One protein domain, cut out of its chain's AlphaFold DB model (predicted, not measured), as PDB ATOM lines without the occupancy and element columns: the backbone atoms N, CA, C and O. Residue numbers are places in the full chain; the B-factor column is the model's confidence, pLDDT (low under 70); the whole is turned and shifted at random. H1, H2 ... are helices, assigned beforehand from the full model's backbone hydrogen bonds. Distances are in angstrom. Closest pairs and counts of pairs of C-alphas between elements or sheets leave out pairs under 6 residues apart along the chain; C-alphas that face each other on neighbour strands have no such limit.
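AT A GLANCE: This is residues 62 to 103 of the 114 residues of an uncharacterized protein of Rhizophagus clarus (UniProt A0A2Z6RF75). One long helix, H1, and a shorter one, H2, make an open L, with the tight link between them at the corner. H1 makes most of the length, and the arms do not fold back on each other. The printed part has 42 residues, with two named helices in the order H1, H2, and no named strand; the class is all helix. The whole is extended, with a radius of gyration of the C-alphas of 16.2 A and spans of 48 by 24 by 8 A.

IN THESE COORDINATES: H1, residues 63 to 85, runs 33.2 A from C-alpha 63 at (-35.097, -7.800, 45.174) to C-alpha 85 at (-38.676, -31.090, 21.751). H2, residues 88 to 101, runs 19.9 A and ends with C-alpha 101 at (-24.745, -25.887, 4.301).

HOW THE PARTS SIT: H1 and H2 are apart, with no C-alpha of the one within 8 A of the other. Residues 62 to 82, of which 63 to 82 belong to H1, stand free. Residues 95 to 103, of which 95 to 101 belong to H2, stand free too. In H1 and H2 every O i to N i+4 pair is within hydrogen-bond range.

THE WHOLE: The C-alphas farthest apart, those of Thr 62 and Glu 100, are 48.5 A apart. The printed part has no cut, and the link from H1 to H2 is tight, with 2 residues. The mean pLDDT of the printed part is 92.7, and no printed residue is under 70.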
ATOM      1  N   THR A  62     -32.247 -10.335  48.209       90.44
ATOM      2  CA  THR A  62     -32.527  -8.961  47.792       90.44
ATOM      3  C   THR A  62     -33.477  -8.974  46.589       90.44
ATOM      4  O   THR A  62     -33.548  -9.956  45.847       90.44
ATOM      5  N   GLU A  63     -34.203  -7.883  46.343       88.19
ATOM      6  CA  GLU A  63     -35.097  -7.800  45.174       88.19
ATOM      7  C   GLU A  63     -34.360  -8.068  43.850       88.19
ATOM      8  O   GLU A  63     -34.919  -8.650  42.920       88.19
ATOM      9  N   ALA A  64     -33.088  -7.666  43.772       89.06
ATOM     10  CA  ALA A  64     -32.229  -7.935  42.627       89.06
ATOM     11  C   ALA A  64     -31.936  -9.437  42.464       89.06
ATOM     12  O   ALA A  64     -32.009  -9.964  41.353       89.06
ATOM     13  N   GLU A  65     -31.656 -10.140  43.562       89.25
ATOM     14  CA  GLU A  65     -31.419 -11.587  43.565       89.25
ATOM     15  C   GLU A  65     -32.678 -12.377  43.193       89.25
ATOM     16  O   GLU A  65     -32.588 -13.322  42.409       89.25
ATOM     17  N   LEU A  66     -33.851 -11.962  43.685       90.25
ATOM     18  CA  LEU A  66     -35.136 -12.572  43.326       90.25
ATOM     19  C   LEU A  66     -35.412 -12.443  41.822       90.25
ATOM     20  O   LEU A  66     -35.673 -13.441  41.151       90.25
ATOM     21  N   LYS A  67     -35.265 -11.237  41.262       92.38
ATOM     22  CA  LYS A  67     -35.434 -11.000  39.816       92.38
ATOM     23  C   LYS A  67     -34.443 -11.813  38.983       92.38
ATOM     24  O   LYS A  67     -34.800 -12.352  37.935       92.38
ATOM     25  N   PHE A  68     -33.194 -11.914  39.429       94.00
ATOM     26  CA  PHE A  68     -32.179 -12.706  38.738       94.00
ATOM     27  C   PHE A  68     -32.517 -14.201  38.736       94.00
ATOM     28  O   PHE A  68     -32.387 -14.861  37.702       94.00
ATOM     29  N   GLU A  69     -32.989 -14.732  39.862       93.75
ATOM     30  CA  GLU A  69     -33.419 -16.124  39.976       93.75
ATOM     31  C   GLU A  69     -34.641 -16.421  39.102       93.75
ATOM     32  O   GLU A  69     -34.661 -17.438  38.407       93.75
ATOM     33  N   GLU A  70     -35.616 -15.513  39.041       93.44
ATOM     34  CA  GLU A  70     -36.753 -15.632  38.125       93.44
ATOM     35  C   GLU A  70     -36.311 -15.686  36.659       93.44
ATOM     36  O   GLU A  70     -36.784 -16.531  35.894       93.44
ATOM     37  N   ILE A  71     -35.379 -14.817  36.255       95.06
ATOM     38  CA  ILE A  71     -34.827 -14.817  34.894       95.06
ATOM     39  C   ILE A  71     -34.085 -16.126  34.619       95.06
ATOM     40  O   ILE A  71     -34.239 -16.709  33.541       95.06
ATOM     41  N   GLN A  72     -33.282 -16.608  35.569       94.69
ATOM     42  CA  GLN A  72     -32.596 -17.888  35.427       94.69
ATOM     43  C   GLN A  72     -33.577 -19.046  35.280       94.69
ATOM     44  O   GLN A  72     -33.388 -19.881  34.393       94.69
ATOM     45  N   ARG A  73     -34.630 -19.073  36.099       95.12
ATOM     46  CA  ARG A  73     -35.672 -20.096  36.045       95.12
ATOM     47  C   ARG A  73     -36.367 -20.099  34.687       95.12
ATOM     48  O   ARG A  73     -36.387 -21.136  34.036       95.12
ATOM     49  N   LYS A  74     -36.795 -18.930  34.195       95.81
ATOM     50  CA  LYS A  74     -37.386 -18.786  32.851       95.81
ATOM     51  C   LYS A  74     -36.459 -19.323  31.755       95.81
ATOM     52  O   LYS A  74     -36.875 -20.120  30.921       95.81
ATOM     53  N   ARG A  75     -35.173 -18.953  31.783       96.31
ATOM     54  CA  ARG A  75     -34.179 -19.441  30.806       96.31
ATOM     55  C   ARG A  75     -33.953 -20.947  30.896       96.31
ATOM     56  O   ARG A  75     -33.651 -21.578  29.884       96.31
ATOM     57  N   LEU A  76     -34.010 -21.513  32.098       94.56
ATOM     58  CA  LEU A  76     -33.882 -22.949  32.305       94.56
ATOM     59  C   LEU A  76     -35.089 -23.666  31.702       94.56
ATOM     60  O   LEU A  76     -34.889 -24.600  30.929       94.56
ATOM     61  N   ASP A  77     -36.298 -23.185  31.978       93.81
ATOM     62  CA  ASP A  77     -37.539 -23.753  31.450       93.81
ATOM     63  C   ASP A  77     -37.543 -23.734  29.912       93.81
ATOM     64  O   ASP A  77     -37.772 -24.765  29.281       93.81
ATOM     65  N   GLU A  78     -37.141 -22.621  29.291       93.00
ATOM     66  CA  GLU A  78     -36.984 -22.531  27.830       93.00
ATOM     67  C   GLU A  78     -35.948 -23.523  27.274       93.00
ATOM     68  O   GLU A  78     -36.135 -24.106  26.201       93.00
ATOM     69  N   LYS A  79     -34.818 -23.712  27.970       92.06
ATOM     70  CA  LYS A  79     -33.793 -24.688  27.565       92.06
ATOM     71  C   LYS A  79     -34.323 -26.111  27.669       92.06
ATOM     72  O   LYS A  79     -34.065 -26.906  26.766       92.06
ATOM     73  N   VAL A  80     -35.042 -26.425  28.746       92.62
ATOM     74  CA  VAL A  80     -35.659 -27.737  28.963       92.62
ATOM     75  C   VAL A  80     -36.689 -28.005  27.881       92.62
ATOM     76  O   VAL A  80     -36.637 -29.060  27.260       92.62
ATOM     77  N   GLU A  81     -37.551 -27.040  27.575       91.44
ATOM     78  CA  GLU A  81     -38.553 -27.173  26.525       91.44
ATOM     79  C   GLU A  81     -37.906 -27.418  25.151       91.44
ATOM     80  O   GLU A  81     -38.256 -28.370  24.453       91.44
ATOM     81  N   LYS A  82     -36.898 -26.622  24.772       87.12
ATOM     82  CA  LYS A  82     -36.172 -26.803  23.499       87.12
ATOM     83  C   LYS A  82     -35.440 -28.145  23.427       87.12
ATOM     84  O   LYS A  82     -35.432 -28.778  22.373       87.12
ATOM     85  N   ALA A  83     -34.822 -28.579  24.526       84.75
ATOM     86  CA  ALA A  83     -34.109 -29.850  24.592       84.75
ATOM     87  C   ALA A  83     -35.059 -31.056  24.592       84.75
ATOM     88  O   ALA A  83     -34.721 -32.081  24.001       84.75
ATOM     89  N   ALA A  84     -36.233 -30.928  25.215       84.69
ATOM     90  CA  ALA A  84     -37.271 -31.954  25.243       84.69
ATOM     91  C   ALA A  84     -37.930 -32.138  23.870       84.69
ATOM     92  O   ALA A  84     -38.253 -33.262  23.498       84.69
ATOM     93  N   ARG A  85     -38.081 -31.055  23.096       88.25
ATOM     94  CA  ARG A  85     -38.676 -31.090  21.751       88.25
ATOM     95  C   ARG A  85     -37.862 -31.880  20.725       88.25
ATOM     96  O   ARG A  85     -38.455 -32.382  19.782       88.25
ATOM     97  N   LYS A  86     -36.532 -31.961  20.869       90.12
ATOM     98  CA  LYS A  86     -35.650 -32.588  19.869       90.12
ATOM     99  C   LYS A  86     -34.940 -33.819  20.410       90.12
ATOM    100  O   LYS A  86     -34.167 -33.740  21.378       90.12
ATOM    101  N   SER A  87     -35.091 -34.936  19.707       93.12
ATOM    102  CA  SER A  87     -34.305 -36.144  19.959       93.12
ATOM    103  C   SER A  87     -32.814 -35.903  19.680       93.12
ATOM    104  O   SER A  87     -32.428 -35.009  18.926       93.12
ATOM    105  N   HIS A  88     -31.935 -36.715  20.277       91.62
ATOM    106  CA  HIS A  88     -30.500 -36.638  19.984       91.62
ATOM    107  C   HIS A  88     -30.215 -36.885  18.497       91.62
ATOM    108  O   HIS A  88     -29.406 -36.173  17.910       91.62
ATOM    109  N   LYS A  89     -30.927 -37.835  17.878       95.12
ATOM    110  CA  LYS A  89     -30.792 -38.146  16.448       95.12
ATOM    111  C   LYS A  89     -31.135 -36.943  15.567       95.12
ATOM    112  O   LYS A  89     -30.411 -36.659  14.624       95.12
ATOM    113  N   GLU A  90     -32.200 -36.221  15.904       93.44
ATOM    114  CA  GLU A  90     -32.612 -35.004  15.194       93.44
ATOM    115  C   GLU A  90     -31.589 -33.885  15.378       93.44
ATOM    116  O   GLU A  90     -31.215 -33.241  14.407       93.44
ATOM    117  N   ARG A  91     -31.051 -33.710  16.594       93.31
ATOM    118  CA  ARG A  91     -29.960 -32.753  16.846       93.31
ATOM    119  C   ARG A  91     -28.704 -33.059  16.030       93.31
ATOM    120  O   ARG A  91     -28.069 -32.134  15.541       93.31
ATOM    121  N   VAL A  92     -28.348 -34.334  15.886       96.12
ATOM    122  CA  VAL A  92     -27.214 -34.753  15.049       96.12
ATOM    123  C   VAL A  92     -27.518 -34.518  13.569       96.12
ATOM    124  O   VAL A  92     -26.669 -33.994  12.860       96.12
ATOM    125  N   ALA A  93     -28.728 -34.836  13.107       95.81
ATOM    126  CA  ALA A  93     -29.131 -34.593  11.724       95.81
ATOM    127  C   ALA A  93     -29.143 -33.093  11.374       95.81
ATOM    128  O   ALA A  93     -28.633 -32.708  10.327       95.81
ATOM    129  N   GLU A  94     -29.667 -32.240  12.258       95.00
ATOM    130  CA  GLU A  94     -29.627 -30.781  12.097       95.00
ATOM    131  C   GLU A  94     -28.197 -30.243  12.080       95.00
ATOM    132  O   GLU A  94     -27.886 -29.365  11.277       95.00
ATOM    133  N   LEU A  95     -27.325 -30.763  12.952       96.25
ATOM    134  CA  LEU A  95     -25.915 -30.392  12.958       96.25
ATOM    135  C   LEU A  95     -25.259 -30.758  11.627       96.25
ATOM    136  O   LEU A  95     -24.633 -29.898  11.023       96.25
ATOM    137  N   ASN A  96     -25.443 -31.990  11.154       95.69
ATOM    138  CA  ASN A  96     -24.863 -32.447   9.893       95.69
ATOM    139  C   ASN A  96     -25.369 -31.619   8.710       95.69
ATOM    140  O   ASN A  96     -24.558 -31.120   7.941       95.69
ATOM    141  N   ARG A  97     -26.681 -31.363   8.637       96.50
ATOM    142  CA  ARG A  97     -27.258 -30.482   7.616       96.50
ATOM    143  C   ARG A  97     -26.641 -29.081   7.661       96.50
ATOM    144  O   ARG A  97     -26.334 -28.515   6.621       96.50
ATOM    145  N   LYS A  98     -26.444 -28.516   8.857       96.25
ATOM    146  CA  LYS A  98     -25.796 -27.207   9.002       96.25
ATOM    147  C   LYS A  98     -24.336 -27.249   8.552       96.25
ATOM    148  O   LYS A  98     -23.879 -26.294   7.945       96.25
ATOM    149  N   LEU A  99     -23.605 -28.318   8.859       94.88
ATOM    150  CA  LEU A  99     -22.220 -28.479   8.419       94.88
ATOM    151  C   LEU A  99     -22.112 -28.601   6.895       94.88
ATOM    152  O   LEU A  99     -21.185 -28.040   6.330       94.88
ATOM    153  N   GLU A 100     -23.062 -29.281   6.252       93.25
ATOM    154  CA  GLU A 100     -23.163 -29.374   4.788       93.25
ATOM    155  C   GLU A 100     -23.511 -28.025   4.138       93.25
ATOM    156  O   GLU A 100     -23.032 -27.721   3.052       93.25
ATOM    157  N   GLU A 101     -24.347 -27.213   4.792       94.75
ATOM    158  CA  GLU A 101     -24.745 -25.887   4.301       94.75
ATOM    159  C   GLU A 101     -23.670 -24.809   4.535       94.75
ATOM    160  O   GLU A 101     -23.623 -23.812   3.814       94.75
ATOM    161  N   MET A 102     -22.806 -24.977   5.542       94.00
ATOM    162  CA  MET A 102     -21.735 -24.018   5.819       94.00
ATOM    163  C   MET A 102     -20.723 -23.984   4.673       94.00
ATOM    164  O   MET A 102     -20.262 -25.014   4.191       94.00
ATOM    165  N   THR A 103     -20.341 -22.775   4.264       89.88
ATOM    166  CA  THR A 103     -19.365 -22.586   3.194       89.88
ATOM    167  C   THR A 103     -17.992 -23.082   3.636       89.88
ATOM    168  O   THR A 103     -17.511 -22.762   4.722       89.88
TER     169      THR A 103